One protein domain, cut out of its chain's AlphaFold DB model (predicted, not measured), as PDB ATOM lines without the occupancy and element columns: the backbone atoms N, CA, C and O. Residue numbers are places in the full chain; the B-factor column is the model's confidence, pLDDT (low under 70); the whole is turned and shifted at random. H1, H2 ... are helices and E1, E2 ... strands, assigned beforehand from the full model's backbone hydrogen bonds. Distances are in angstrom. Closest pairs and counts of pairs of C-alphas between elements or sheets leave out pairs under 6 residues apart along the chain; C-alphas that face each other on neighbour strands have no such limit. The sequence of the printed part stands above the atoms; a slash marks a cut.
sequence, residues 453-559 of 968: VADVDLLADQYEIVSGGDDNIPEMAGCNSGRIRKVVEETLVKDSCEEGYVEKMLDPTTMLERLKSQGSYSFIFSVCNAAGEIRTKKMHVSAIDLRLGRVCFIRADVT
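What this domain is: This is residues 453 to 559 of the 968 residues of the protein "Stage 0 sporulation protein A homolog" of uncultured Butyricicoccus sp (UniProt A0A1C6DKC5). One strongly twisted sheet of six strands curls round the helix H1, with H1, H2 and H3 over one face and no named helix over the other. H1 and H2 form a helical hairpin, H3 runs across the strands, and the long strands E4, E5 and E6 run along the longest axis. The printed part has 107 residues, with three named helices and six named strands in the order E1 E2 E3 H1 H2 H3 E4 E5 E6. The sheet's order is E3 E2 E1 E6 E5 E4, all antiparallel, and the class is mixed, helices and strands. The whole is compact, with a radius of gyration of the C-alphas of 13.2 A, and its spans are 41 by 26 by 21 A.

Where its parts are: E1, residues 453 to 457, begins at C-alpha 453 (73.669, 17.248, 38.911). E2 is residues 462 to 468, 17.2 A long, and E3 is residues 477 to 479. H1, residues 480 to 490, begins at C-alpha 480 (77.544, 29.113, 43.580). H2 is residues 496 to 506, 16.3 A long, and H3 is residues 508 to 518, 15.2 A. E4, residues 520 to 528, measures 25.9 A, and E5, residues 534 to 545, measures 33.9 A. E6, residues 550 to 557, measures 23.7 A and ends at C-alpha 557 (82.853, 11.428, 32.960).

How they stand to each other: E1 E2 E3 and E4 E5 E6 are two meanders, each strand the antiparallel neighbour of the one before. E1 of the one and E6 of the other are antiparallel neighbours, with N 454 and O 553 2.9 A apart, within hydrogen-bond range. Also within range are N 464 and O 455, 2.8 A, for E2 and E1; N 463 and O 478, 2.9 A, for E3 and E2; N 540 and O 554, 2.7 A, for E6 and E5; and N 523 and O 539, 2.9 A, for E5 and E4. The helices on one face make two layers with the sheet. H1 touches H2, closest at the C-alphas of Val 488 and Glu 499, 6.2 A, at a shallow tilt of 17 degrees, opposite ways. H2 has a height over the sheet of 9.6 A, and H3 one of 8.0 A. H3 runs across the strands, at 68 degrees to E5 on the local plane. H1 and H3 are apart. Every O i to N i+4 pair is within hydrogen-bond range in H1 and H3, and 5 of 7 in H2.

The domain as a whole: The C-alphas farthest apart, those of Ala 531 and Arg 547, are 41.4 A from each other. The printed part has no cut. No link is long; E2 to E3, with 8 residues, is short and the others are tight. The mean pLDDT of the printed part is 82.9, and residues 471 to 472, 494 to 497 and 530 are under 70.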
ATOM      1  N   VAL A 453      74.831  16.469  39.332       86.25
ATOM      2  CA  VAL A 453      73.669  17.248  38.911       86.25
ATOM      3  C   VAL A 453      73.404  18.304  39.972       86.25
ATOM      4  O   VAL A 453      73.165  17.957  41.129       86.25
ATOM      5  N   ALA A 454      73.415  19.576  39.589       87.56
ATOM      6  CA  ALA A 454      73.148  20.683  40.496       87.56
ATOM      7  C   ALA A 454      72.095  21.642  39.932       87.56
ATOM      8  O   ALA A 454      72.112  21.983  38.749       87.56
ATOM      9  N   ASP A 455      71.196  22.082  40.806       87.56
ATOM     10  CA  ASP A 455      70.281  23.197  40.594       87.56
ATOM     11  C   ASP A 455      70.969  24.475  41.071       87.56
ATOM     12  O   ASP A 455      71.450  24.545  42.204       87.56
ATOM     13  N   VAL A 456      71.055  25.470  40.197       88.81
ATOM     14  CA  VAL A 456      71.767  26.716  40.461       88.81
ATOM     15  C   VAL A 456      70.821  27.890  40.278       88.81
ATOM     16  O   VAL A 456      70.205  28.073  39.227       88.81
ATOM     17  N   ASP A 457      70.747  28.716  41.311       88.88
ATOM     18  CA  ASP A 457      70.052  29.988  41.331       88.88
ATOM     19  C   ASP A 457      71.040  31.122  41.060       88.88
ATOM     20  O   ASP A 457      71.810  31.532  41.934       88.88
ATOM     21  N   LEU A 458      71.024  31.637  39.831       86.44
ATOM     22  CA  LEU A 458      71.920  32.716  39.420       86.44
ATOM     23  C   LEU A 458      71.556  34.065  40.050       86.44
ATOM     24  O   LEU A 458      72.413  34.943  40.108       86.44
ATOM     25  N   LEU A 459      70.310  34.257  40.500       84.38
ATOM     26  CA  LEU A 459      69.870  35.516  41.109       84.38
ATOM     27  C   LEU A 459      70.251  35.579  42.588       84.38
ATOM     28  O   LEU A 459      70.655  36.637  43.071       84.38
ATOM     29  N   ALA A 460      70.121  34.458  43.301       84.50
ATOM     30  CA  ALA A 460      70.480  34.341  44.713       84.50
ATOM     31  C   ALA A 460      71.949  33.935  44.949       84.50
ATOM     32  O   ALA A 460      72.384  33.910  46.100       84.50
ATOM     33  N   ASP A 461      72.694  33.612  43.886       88.25
ATOM     34  CA  ASP A 461      74.041  33.019  43.922       88.25
ATOM     35  C   ASP A 461      74.111  31.757  44.801       88.25
ATOM     36  O   ASP A 461      75.034  31.565  45.595       88.25
ATOM     37  N   GLN A 462      73.108  30.886  44.673       89.44
ATOM     38  CA  GLN A 462      72.994  29.646  45.444       89.44
ATOM     39  C   GLN A 462      73.029  28.421  44.537       89.44
ATOM     40  O   GLN A 462      72.559  28.465  43.405       89.44
ATOM     41  N   TYR A 463      73.555  27.309  45.043       90.00
ATOM     42  CA  TYR A 463      73.455  26.007  44.391       90.00
ATOM     43  C   TYR A 463      72.973  24.937  45.370       90.00
ATOM     44  O   TYR A 463      73.217  25.030  46.575       90.00
ATOM     45  N   GLU A 464      72.346  23.899  44.829       88.38
ATOM     46  CA  GLU A 464      71.972  22.670  45.524       88.38
ATOM     47  C   GLU A 464      72.287  21.469  44.620       88.38
ATOM     48  O   GLU A 464      71.888  21.423  43.458       88.38
ATOM     49  N   ILE A 465      73.025  20.489  45.134       86.00
ATOM     50  CA  ILE A 465      73.331  19.245  44.430       86.00
ATOM     51  C   ILE A 465      72.122  18.325  44.555       86.00
ATOM     52  O   ILE A 465      71.747  17.901  45.646       86.00
ATOM     53  N   VAL A 466      71.524  17.997  43.416       82.56
ATOM     54  CA  VAL A 466      70.364  17.104  43.325       82.56
ATOM     55  C   VAL A 466      70.810  15.642  43.321       82.56
ATOM     56  O   VAL A 466      70.128  14.781  43.874       82.56
ATOM     57  N   SER A 467      71.943  15.346  42.679       77.94
ATOM     58  CA  SER A 467      72.500  13.997  42.579       77.94
ATOM     59  C   SER A 467      74.003  14.043  42.308       77.94
ATOM     60  O   SER A 467      74.485  14.947  41.626       77.94
ATOM     61  N   GLY A 468      74.744  13.052  42.802       78.44
ATOM     62  CA  GLY A 468      76.194  12.981  42.633       78.44
ATOM     63  C   GLY A 468      76.957  13.941  43.548       78.44
ATOM     64  O   GLY A 468      76.508  14.241  44.653       78.44
ATOM     65  N   GLY A 469      78.130  14.393  43.110       75.06
ATOM     66  CA  GLY A 469      78.990  15.258  43.909       75.06
ATOM     67  C   GLY A 469      80.393  15.427  43.336       75.06
ATOM     68  O   GLY A 469      80.730  14.922  42.267       75.06
ATOM     69  N   ASP A 470      81.210  16.165  44.074       71.94
ATOM     70  CA  ASP A 470      82.647  16.290  43.853       71.94
ATOM     71  C   ASP A 470      83.365  15.607  45.017       71.94
ATOM     72  O   ASP A 470      83.061  15.914  46.168       71.94
ATOM     73  N   ASP A 471      84.338  14.735  44.740       68.12
ATOM     74  CA  ASP A 471      85.103  14.047  45.798       68.12
ATOM     75  C   ASP A 471      85.824  15.041  46.729       68.12
ATOM     76  O   ASP A 471      85.984  14.787  47.921       68.12
ATOM     77  N   ASN A 472      86.213  16.201  46.187       66.62
ATOM     78  CA  ASN A 472      86.958  17.241  46.898       66.62
ATOM     79  C   ASN A 472      86.064  18.361  47.474       66.62
ATOM     80  O   ASN A 472      86.550  19.174  48.253       66.62
ATOM     81  N   ILE A 473      84.768  18.417  47.123       75.69
ATOM     82  CA  ILE A 473      83.841  19.480  47.561       75.69
ATOM     83  C   ILE A 473      82.585  18.831  48.173       75.69
ATOM     84  O   ILE A 473      81.599  18.603  47.459       75.69
ATOM     85  N   PRO A 474      82.602  18.519  49.486       71.31
ATOM     86  CA  PRO A 474      81.547  17.750  50.145       71.31
ATOM     87  C   PRO A 474      80.246  18.540  50.356       71.31
ATOM     88  O   PRO A 474      79.217  17.950  50.692       71.31
ATOM     89  N   GLU A 475      80.257  19.867  50.199       81.62
ATOM     90  CA  GLU A 475      79.074  20.694  50.430       81.62
ATOM     91  C   GLU A 475      78.000  20.481  49.351       81.62
ATOM     92  O   GLU A 475      78.182  20.829  48.179       81.62
ATOM     93  N   MET A 476      76.842  19.969  49.781       83.25
ATOM     94  CA  MET A 476      75.680  19.688  48.925       83.25
ATOM     95  C   MET A 476      74.840  20.926  48.596       83.25
ATOM     96  O   MET A 476      74.027  20.878  47.683       83.25
ATOM     97  N   ALA A 477      75.027  22.037  49.305       87.62
ATOM     98  CA  ALA A 477      74.400  23.315  48.990       87.62
ATOM     99  C   ALA A 477      75.264  24.470  49.504       87.62
ATOM    100  O   ALA A 477      76.009  24.308  50.475       87.62
ATOM    101  N   GLY A 478      75.165  25.639  48.875       88.88
ATOM    102  CA  GLY A 478      75.941  26.808  49.283       88.88
ATOM    103  C   GLY A 478      75.960  27.918  48.242       88.88
ATOM    104  O   GLY A 478      75.062  28.026  47.414       88.88
ATOM    105  N   CYS A 479      76.997  28.750  48.297       89.81
ATOM    106  CA  CYS A 479      77.220  29.844  47.352       89.81
ATOM    107  C   CYS A 479      77.800  29.317  46.026       89.81
ATOM    108  O   CYS A 479      78.818  28.615  46.033       89.81
ATOM    109  N   ASN A 480      77.163  29.641  44.896       86.62
ATOM    110  CA  ASN A 480      77.544  29.113  43.580       86.62
ATOM    111  C   ASN A 480      78.892  29.673  43.103       86.62
ATOM    112  O   ASN A 480      79.778  28.901  42.734       86.62
ATOM    113  N   SER A 481      79.093  30.989  43.187       85.81
ATOM    114  CA  SER A 481      80.377  31.620  42.853       85.81
ATOM    115  C   SER A 481      81.547  31.056  43.677       85.81
ATOM    116  O   SER A 481      82.633  30.812  43.145       85.81
ATOM    117  N   GLY A 482      81.311  30.757  44.961       84.81
ATOM    118  CA  GLY A 482      82.277  30.087  45.833       84.81
ATOM    119  C   GLY A 482      82.613  28.662  45.385       84.81
ATOM    120  O   GLY A 482      83.780  28.272  45.420       84.81
ATOM    121  N   ARG A 483      81.620  27.892  44.919       87.12
ATOM    122  CA  ARG A 483      81.843  26.539  44.384       87.12
ATOM    123  C   ARG A 483      82.659  26.564  43.097       87.12
ATOM    124  O   ARG A 483      83.597  25.783  42.977       87.12
ATOM    125  N   ILE A 484      82.321  27.446  42.155       86.62
ATOM    126  CA  ILE A 484      83.043  27.569  40.878       86.62
ATOM    127  C   ILE A 484      84.528  27.828  41.142       86.62
ATOM    128  O   ILE A 484      85.372  27.143  40.568       86.62
ATOM    129  N   ARG A 485      84.846  28.735  42.077       84.62
ATOM    130  CA  ARG A 485      86.230  29.013  42.474       84.62
ATOM    131  C   ARG A 485      86.952  27.764  42.981       84.62
ATOM    132  O   ARG A 485      88.035  27.471  42.493       84.62
ATOM    133  N   LYS A 486      86.338  26.991  43.885       83.56
ATOM    134  CA  LYS A 486      86.922  25.727  44.375       83.56
ATOM    135  C   LYS A 486      87.148  24.712  43.251       83.56
ATOM    136  O   LYS A 486      88.192  24.077  43.200       83.56
ATOM    137  N   VAL A 487      86.203  24.569  42.317       83.25
ATOM    138  CA  VAL A 487      86.365  23.655  41.169       83.25
ATOM    139  C   VAL A 487      87.561  24.069  40.304       83.25
ATOM    140  O   VAL A 487      88.346  23.209  39.902       83.25
ATOM    141  N   VAL A 488      87.717  25.371  40.050       82.50
ATOM    142  CA  VAL A 488      88.823  25.911  39.250       82.50
ATOM    143  C   VAL A 488      90.165  25.769  39.975       82.50
ATOM    144  O   VAL A 488      91.119  25.280  39.381       82.50
ATOM    145  N   GLU A 489      90.240  26.135  41.257       79.69
ATOM    146  CA  GLU A 489      91.494  26.164  42.026       79.69
ATOM    147  C   GLU A 489      91.958  24.778  42.509       79.69
ATOM    148  O   GLU A 489      93.161  24.516  42.578       79.69
ATOM    149  N   GLU A 490      91.027  23.888  42.866       74.25
ATOM    150  CA  GLU A 490      91.335  22.641  43.584       74.25
ATOM    151  C   GLU A 490      91.223  21.381  42.710       74.25
ATOM    152  O   GLU A 490      91.706  20.323  43.114       74.25
ATOM    153  N   THR A 491      90.589  21.455  41.530       72.31
ATOM    154  CA  THR A 491      90.212  20.248  40.758       72.31
ATOM    155  C   THR A 491      90.740  20.224  39.316       72.31
ATOM    156  O   THR A 491      90.975  19.139  38.773       72.31
ATOM    157  N   LEU A 492      90.941  21.380  38.673       78.56
ATOM    158  CA  LEU A 492      91.470  21.443  37.304       78.56
ATOM    159  C   LEU A 492      92.939  21.009  37.228       78.56
ATOM    160  O   LEU A 492      93.731  21.205  38.153       78.56
ATOM    161  N   VAL A 493      93.318  20.411  36.097       75.50
ATOM    162  CA  VAL A 493      94.733  20.187  35.780       75.50
ATOM    163  C   VAL A 493      95.408  21.552  35.627       75.50
ATOM    164  O   VAL A 493      94.860  22.426  34.964       75.50
ATOM    165  N   LYS A 494      96.596  21.731  36.226       67.56
ATOM    166  CA  LYS A 494      97.369  22.986  36.179       67.56
ATOM    167  C   LYS A 494      97.883  23.283  34.765       67.56
ATOM    168  O   LYS A 494      99.058  23.073  34.466       67.56
ATOM    169  N   ASP A 495      96.995  23.773  33.912       65.94
ATOM    170  CA  ASP A 495      97.269  24.373  32.614       65.94
ATOM    171  C   ASP A 495      96.549  25.727  32.556       65.94
ATOM    172  O   ASP A 495      95.319  25.809  32.548       65.94
ATOM    173  N   SER A 496      97.334  26.807  32.494       57.38
ATOM    174  CA  SER A 496      96.845  28.193  32.524       57.38
ATOM    175  C   SER A 496      95.821  28.537  31.428       57.38
ATOM    176  O   SER A 496      95.110  29.533  31.548       57.38
ATOM    177  N   CYS A 497      95.741  27.744  30.352       65.31
ATOM    178  CA  CYS A 497      94.782  27.959  29.269       65.31
ATOM    179  C   CYS A 497      93.384  27.383  29.581       65.31
ATOM    180  O   CYS A 497      92.376  27.996  29.221       65.31
ATOM    181  N   GLU A 498      93.302  26.233  30.266       72.50
ATOM    182  CA  GLU A 498      92.019  25.585  30.590       72.50
ATOM    183  C   GLU A 498      91.294  26.284  31.751       72.50
ATOM    184  O   GLU A 498      90.074  26.443  31.692       72.50
ATOM    185  N   GLU A 499      92.029  26.776  32.756       78.69
ATOM    186  CA  GLU A 499      91.471  27.486  33.923       78.69
ATOM    187  C   GLU A 499      90.621  28.698  33.505       78.69
ATOM    188  O   GLU A 499      89.430  28.776  33.821       78.69
ATOM    189  N   GLY A 500      91.196  29.598  32.698       80.00
ATOM    190  CA  GLY A 500      90.494  30.792  32.219       80.00
ATOM    191  C   GLY A 500      89.333  30.485  31.265       80.00
ATOM    192  O   GLY A 500      88.386  31.268  31.161       80.00
ATOM    193  N   TYR A 501      89.370  29.344  30.570       84.56
ATOM    194  CA  TYR A 501      88.271  28.907  29.710       84.56
ATOM    195  C   TYR A 501      87.075  28.409  30.529       84.56
ATOM    196  O   TYR A 501      85.945  28.829  30.269       84.56
ATOM    197  N   VAL A 502      87.310  27.551  31.526       86.06
ATOM    198  CA  VAL A 502      86.251  26.988  32.377       86.06
ATOM    199  C   VAL A 502      85.594  28.069  33.230       86.06
ATOM    200  O   VAL A 502      84.365  28.134  33.277       86.06
ATOM    201  N   GLU A 503      86.384  28.960  33.836       85.94
ATOM    202  CA  GLU A 503      85.867  30.077  34.632       85.94
ATOM    203  C   GLU A 503      84.964  30.989  33.792       85.94
ATOM    204  O   GLU A 503      83.841  31.300  34.186       85.94
ATOM    205  N   LYS A 504      85.396  31.331  32.570       87.00
ATOM    206  CA  LYS A 504      84.585  32.121  31.639       87.00
ATOM    207  C   LYS A 504      83.289  31.414  31.244       87.00
ATOM    208  O   LYS A 504      82.271  32.076  31.072       87.00
ATOM    209  N   MET A 505      83.310  30.094  31.053       88.56
ATOM    210  CA  MET A 505      82.095  29.351  30.701       88.56
ATOM    211  C   MET A 505      81.095  29.292  31.859       88.56
ATOM    212  O   MET A 505      79.898  29.309  31.596       88.56
ATOM    213  N   LEU A 506      81.557  29.274  33.111       88.44
ATOM    214  CA  LEU A 506      80.708  29.223  34.308       88.44
ATOM    215  C   LEU A 506      80.363  30.604  34.899       88.44
ATOM    216  O   LEU A 506      79.652  30.678  35.898       88.44
ATOM    217  N   ASP A 507      80.819  31.698  34.288       87.81
ATOM    218  CA  ASP A 507      80.468  33.062  34.690       87.81
ATOM    219  C   ASP A 507      78.964  33.357  34.465       87.81
ATOM    220  O   ASP A 507      78.470  33.169  33.347       87.81
ATOM    221  N   PRO A 508      78.215  33.872  35.465       86.81
ATOM    222  CA  PRO A 508      76.773  34.121  35.352       86.81
ATOM    223  C   PRO A 508      76.356  34.965  34.143       86.81
ATOM    224  O   PRO A 508      75.329  34.680  33.521       86.81
ATOM    225  N   THR A 509      77.150  35.974  33.777       86.00
ATOM    226  CA  THR A 509      76.848  36.857  32.640       86.00
ATOM    227  C   THR A 509      76.962  36.084  31.330       86.00
ATOM    228  O   THR A 509      76.029  36.068  30.524       86.00
ATOM    229  N   THR A 510      78.069  35.358  31.164       86.31
ATOM    230  CA  THR A 510      78.331  34.512  29.993       86.31
ATOM    231  C   THR A 510      77.300  33.389  29.866       86.31
ATOM    232  O   THR A 510      76.817  33.101  28.765       86.31
ATOM    233  N   MET A 511      76.907  32.776  30.986       89.19
ATOM    234  CA  MET A 511      75.860  31.757  31.015       89.19
ATOM    235  C   MET A 511      74.521  32.314  30.541       89.19
ATOM    236  O   MET A 511      73.900  31.725  29.659       89.19
ATOM    237  N   LEU A 512      74.082  33.459  31.071       86.88
ATOM    238  CA  LEU A 512      72.811  34.072  30.678       86.88
ATOM    239  C   LEU A 512      72.782  34.439  29.187       86.88
ATOM    240  O   LEU A 512      71.764  34.216  28.533       86.88
ATOM    241  N   GLU A 513      73.875  34.959  28.626       86.62
ATOM    242  CA  GLU A 513      73.974  35.269  27.190       86.62
ATOM    243  C   GLU A 513      73.866  34.013  26.308       86.62
ATOM    244  O   GLU A 513      73.111  33.983  25.327       86.62
ATOM    245  N   ARG A 514      74.574  32.938  26.672       87.69
ATOM    246  CA  ARG A 514      74.535  31.662  25.938       87.69
ATOM    247  C   ARG A 514      73.188  30.961  26.072       87.69
ATOM    248  O   ARG A 514      72.643  30.476  25.084       87.69
ATOM    249  N   LEU A 515      72.611  30.944  27.270       89.38
ATOM    250  CA  LEU A 515      71.326  30.296  27.521       89.38
ATOM    251  C   LEU A 515      70.164  31.037  26.852       89.38
ATOM    252  O   LEU A 515      69.250  30.384  26.357       89.38
ATOM    253  N   LYS A 516      70.214  32.372  26.741       85.31
ATOM    254  CA  LYS A 516      69.225  33.141  25.963       85.31
ATOM    255  C   LYS A 516      69.270  32.839  24.463       85.31
ATOM    256  O   LYS A 516      68.238  32.931  23.809       85.31
ATOM    257  N   SER A 517      70.442  32.510  23.917       80.06
ATOM    258  CA  SER A 517      70.606  32.249  22.479       80.06
ATOM    259  C   SER A 517      70.388  30.784  22.089       80.06
ATOM    260  O   SER A 517      69.822  30.529  21.030       80.06
ATOM    261  N   GLN A 518      70.825  29.826  22.915       76.81
ATOM    262  CA  GLN A 518      70.848  28.396  22.567       76.81
ATOM    263  C   GLN A 518      70.060  27.491  23.532       76.81
ATOM    264  O   GLN A 518      69.904  26.303  23.258       76.81
ATOM    265  N   GLY A 519      69.565  28.002  24.666       79.94
ATOM    266  CA  GLY A 519      68.808  27.237  25.675       79.94
ATOM    267  C   GLY A 519      69.643  26.267  26.527       79.94
ATOM    268  O   GLY A 519      69.328  26.039  27.695       79.94
ATOM    269  N   SER A 520      70.736  25.731  25.983       88.62
ATOM    270  CA  SER A 520      71.751  24.941  26.688       88.62
ATOM    271  C   SER A 520      73.087  24.997  25.944       88.62
ATOM    272  O   SER A 520      73.129  25.334  24.760       88.62
ATOM    273  N   TYR A 521      74.186  24.661  26.614       89.69
ATOM    274  CA  TYR A 521      75.490  24.476  25.979       89.69
ATOM    275  C   TYR A 521      76.336  23.474  26.774       89.69
ATOM    276  O   TYR A 521      76.039  23.154  27.922       89.69
ATOM    277  N   SER A 522      77.382  22.933  26.146       89.50
ATOM    278  CA  SER A 522      78.303  21.998  26.804       89.50
ATOM    279  C   SER A 522      79.748  22.356  26.513       89.50
ATOM    280  O   SER A 522      80.051  22.864  25.435       89.50
ATOM    281  N   PHE A 523      80.636  22.025  27.436       89.94
ATOM    282  CA  PHE A 523      82.077  22.145  27.263       89.94
ATOM    283  C   PHE A 523      82.791  21.011  28.002       89.94
ATOM    284  O   PHE A 523      82.212  20.353  28.868       89.94
ATOM    285  N   ILE A 524      84.031  20.736  27.609       88.38
ATOM    286  CA  ILE A 524      84.839  19.637  28.140       88.38
ATOM    287  C   ILE A 524      86.082  20.236  28.791       88.38
ATOM    288  O   ILE A 524      86.616  21.221  28.288       88.38
ATOM    289  N   PHE A 525      86.508  19.661  29.911       87.75
ATOM    290  CA  PHE A 525      87.673  20.092  30.674       87.75
ATOM    291  C   PHE A 525      88.314  18.900  31.389       87.75
ATOM    292  O   PHE A 525      87.657  17.879  31.629       87.75
ATOM    293  N   SER A 526      89.597  19.018  31.716       86.75
ATOM    294  CA  SER A 526      90.351  17.951  32.368       86.75
ATOM    295  C   SER A 526      90.482  18.220  33.864       86.75
ATOM    296  O   SER A 526      90.890  19.300  34.285       86.75
ATOM    297  N   VAL A 527      90.158  17.223  34.684       83.81
ATOM    298  CA  VAL A 527      90.308  17.282  36.143       83.81
ATOM    299  C   VAL A 527      91.287  16.231  36.630       83.81
ATOM    300  O   VAL A 527      91.409  15.164  36.029       83.81
ATOM    301  N   CYS A 528      91.963  16.511  37.737       78.62
ATOM    302  CA  CYS A 528      92.826  15.546  38.402       78.62
ATOM    303  C   CYS A 528      92.103  14.981  39.630       78.62
ATOM    304  O   CYS A 528      91.625  15.741  40.471       78.62
ATOM    305  N   ASN A 529      91.978  13.655  39.729       71.81
ATOM    306  CA  ASN A 529      91.402  13.033  40.924       71.81
ATOM    307  C   ASN A 529      92.424  12.980  42.080       71.81
ATOM    308  O   ASN A 529      93.614  13.232  41.892       71.81
ATOM    309  N   ALA A 530      91.978  12.597  43.281       66.44
ATOM    310  CA  ALA A 530      92.840  12.492  44.466       66.44
ATOM    311  C   ALA A 530      94.016  11.499  44.310       66.44
ATOM    312  O   ALA A 530      94.994  11.580  45.051       66.44
ATOM    313  N   ALA A 531      93.938  10.575  43.343       70.94
ATOM    314  CA  ALA A 531      94.994   9.620  43.008       70.94
ATOM    315  C   ALA A 531      95.993  10.145  41.953       70.94
ATOM    316  O   ALA A 531      96.943   9.442  41.614       70.94
ATOM    317  N   GLY A 532      95.806  11.365  41.437       70.25
ATOM    318  CA  GLY A 532      96.655  11.958  40.402       70.25
ATOM    319  C   GLY A 532      96.293  11.555  38.965       70.25
ATOM    320  O   GLY A 532      97.021  11.897  38.035       70.25
ATOM    321  N   GLU A 533      95.191  10.832  38.750       79.31
ATOM    322  CA  GLU A 533      94.723  10.460  37.413       79.31
ATOM    323  C   GLU A 533      93.973  11.621  36.754       79.31
ATOM    324  O   GLU A 533      93.119  12.266  37.368       79.31
ATOM    325  N   ILE A 534      94.249  11.844  35.470       82.81
ATOM    326  CA  ILE A 534      93.536  12.829  34.658       82.81
ATOM    327  C   ILE A 534      92.227  12.204  34.167       82.81
ATOM    328  O   ILE A 534      92.232  11.173  33.492       82.81
ATOM    329  N   ARG A 535      91.106  12.844  34.491       84.44
ATOM    330  CA  ARG A 535      89.761  12.492  34.027       84.44
ATOM    331  C   ARG A 535      89.218  13.618  33.160       84.44
ATOM    332  O   ARG A 535      89.310  14.787  33.517       84.44
ATOM    333  N   THR A 536      88.614  13.272  32.033       86.81
ATOM    334  CA  THR A 536      87.975  14.237  31.138       86.81
ATOM    335  C   THR A 536      86.498  14.347  31.493       86.81
ATOM    336  O   THR A 536      85.737  13.383  31.371       86.81
ATOM    337  N   LYS A 537      86.084  15.533  31.936       86.44
ATOM    338  CA  LYS A 537      84.711  15.820  32.347       86.44
ATOM    339  C   LYS A 537      84.023  16.680  31.303       86.44
ATOM    340  O   LYS A 537      84.587  17.649  30.801       86.44
ATOM    341  N   LYS A 538      82.774  16.346  30.995       88.69
ATOM    342  CA  LYS A 538      81.892  17.166  30.163       88.69
ATOM    343  C   LYS A 538      80.884  17.862  31.064       88.69
ATOM    344  O   LYS A 538      80.088  17.180  31.704       88.69
ATOM    345  N   MET A 539      80.916  19.193  31.102       89.56
ATOM    346  CA  MET A 539      79.873  20.006  31.724       89.56
ATOM    347  C   MET A 539      78.803  20.326  30.688       89.56
ATOM    348  O   MET A 539      79.107  20.751  29.572       89.56
ATOM    349  N   HIS A 540      77.552  20.152  31.074       89.25
ATOM    350  CA  HIS A 540      76.375  20.578  30.346       89.25
ATOM    351  C   HIS A 540      75.599  21.561  31.218       89.25
ATOM    352  O   HIS A 540      75.229  21.246  32.348       89.25
ATOM    353  N   VAL A 541      75.367  22.755  30.686       90.25
ATOM    354  CA  VAL A 541      74.632  23.823  31.360       90.25
ATOM    355  C   VAL A 541      73.361  24.082  30.573       90.25
ATOM    356  O   VAL A 541      73.408  24.353  29.372       90.25
ATOM    357  N   SER A 542      72.215  24.000  31.242       89.50
ATOM    358  CA  SER A 542      70.903  24.163  30.614       89.50
ATOM    359  C   SER A 542      70.004  25.085  31.425       89.50
ATOM    360  O   SER A 542      70.088  25.152  32.651       89.50
ATOM    361  N   ALA A 543      69.144  25.831  30.738       86.88
ATOM    362  CA  ALA A 543      68.155  26.671  31.392       86.88
ATOM    363  C   ALA A 543      66.997  25.816  31.927       86.88
ATOM    364  O   ALA A 543      66.378  25.080  31.161       86.88
ATOM    365  N   ILE A 544      66.661  25.959  33.214       83.25
ATOM    366  CA  ILE A 544      65.434  25.377  33.782       83.25
ATOM    367  C   ILE A 544      64.295  26.388  33.635       83.25
ATOM    368  O   ILE A 544      63.239  26.095  33.072       83.25
ATOM    369  N   ASP A 545      64.525  27.598  34.143       82.62
ATOM    370  CA  ASP A 545      63.642  28.741  33.960       82.62
ATOM    371  C   ASP A 545      64.439  30.034  34.142       82.62
ATOM    372  O   ASP A 545      64.772  30.440  35.258       82.62
ATOM    373  N   LEU A 546      64.739  30.703  33.028       81.81
ATOM    374  CA  LEU A 546      65.518  31.940  33.041       81.81
ATOM    375  C   LEU A 546      64.788  33.097  33.738       81.81
ATOM    376  O   LEU A 546      65.456  34.028  34.180       81.81
ATOM    377  N   ARG A 547      63.454  33.048  33.881       80.94
ATOM    378  CA  ARG A 547      62.686  34.078  34.609       80.94
ATOM    379  C   ARG A 547      62.976  34.036  36.107       80.94
ATOM    380  O   ARG A 547      62.945  35.069  36.763       80.94
ATOM    381  N   LEU A 548      63.283  32.846  36.620       80.81
ATOM    382  CA  LEU A 548      63.716  32.617  37.998       80.81
ATOM    383  C   LEU A 548      65.245  32.604  38.137       80.81
ATOM    384  O   LEU A 548      65.751  32.369  39.226       80.81
ATOM    385  N   GLY A 549      65.989  32.788  37.039       82.00
ATOM    386  CA  GLY A 549      67.441  32.607  37.007       82.00
ATOM    387  C   GLY A 549      67.904  31.192  37.363       82.00
ATOM    388  O   GLY A 549      69.045  31.029  37.787       82.00
ATOM    389  N   ARG A 550      67.041  30.179  37.207       86.56
ATOM    390  CA  ARG A 550      67.345  28.784  37.556       86.56
ATOM    391  C   ARG A 550      67.978  28.059  36.379       86.56
ATOM    392  O   ARG A 550      67.389  27.986  35.291       86.56
ATOM    393  N   VAL A 551      69.160  27.500  36.602       89.75
ATOM    394  CA  VAL A 551      69.931  26.739  35.614       89.75
ATOM    395  C   VAL A 551      70.352  25.393  36.192       89.75
ATOM    396  O   VAL A 551      70.562  25.257  37.391       89.75
ATOM    397  N   CYS A 552      70.457  24.385  35.333       87.81
ATOM    398  CA  CYS A 552      70.883  23.040  35.699       87.81
ATOM    399  C   CYS A 552      72.312  22.813  35.214       87.81
ATOM    400  O   CYS A 552      72.604  23.009  34.028       87.81
ATOM    401  N   PHE A 553      73.185  22.382  36.120       89.50
ATOM    402  CA  PHE A 553      74.526  21.902  35.804       89.50
ATOM    403  C   PHE A 553      74.529  20.385  35.837       89.50
ATOM    404  O   PHE A 553      74.127  19.772  36.822       89.50
ATOM    405  N   ILE A 554      75.017  19.783  34.763       87.38
ATOM    406  CA  ILE A 554      75.118  18.339  34.620       87.38
ATOM    407  C   ILE A 554      76.542  18.012  34.202       87.38
ATOM    408  O   ILE A 554      77.020  18.507  33.182       87.38
ATOM    409  N   ARG A 555      77.216  17.145  34.953       88.31
ATOM    410  CA  ARG A 555      78.564  16.689  34.626       88.31
ATOM    411  C   ARG A 555      78.594  15.186  34.393       88.31
ATOM    412  O   ARG A 555      77.939  14.413  35.094       88.31
ATOM    413  N   ALA A 556      79.346  14.788  33.375       86.81
ATOM    414  CA  ALA A 556      79.598  13.393  33.047       86.81
ATOM    415  C   ALA A 556      81.096  13.135  32.881       86.81
ATOM    416  O   ALA A 556      81.823  13.966  32.324       86.81
ATOM    417  N   ASP A 557      81.538  11.952  33.307       84.75
ATOM    418  CA  ASP A 557      82.853  11.428  32.960       84.75
ATOM    419  C   ASP A 557      82.814  10.870  31.536       84.75
ATOM    420  O   ASP A 557      82.085   9.921  31.242       84.75
ATOM    421  N   VAL A 558      83.576  11.494  30.642       83.50
ATOM    422  CA  VAL A 558      83.661  11.103  29.231       83.50
ATOM    423  C   VAL A 558      85.051  10.586  28.871       83.50
ATOM    424  O   VAL A 558      85.344  10.426  27.689       83.50
ATOM    425  N   THR A 559      85.901  10.298  29.863       84.19
ATOM    426  CA  THR A 559      87.297   9.878  29.654       84.19
ATOM    427  C   THR A 559      87.388   8.681  28.707       84.19
ATOM    428  O   THR A 559      88.107   8.729  27.710       84.19
TER     429      THR A 559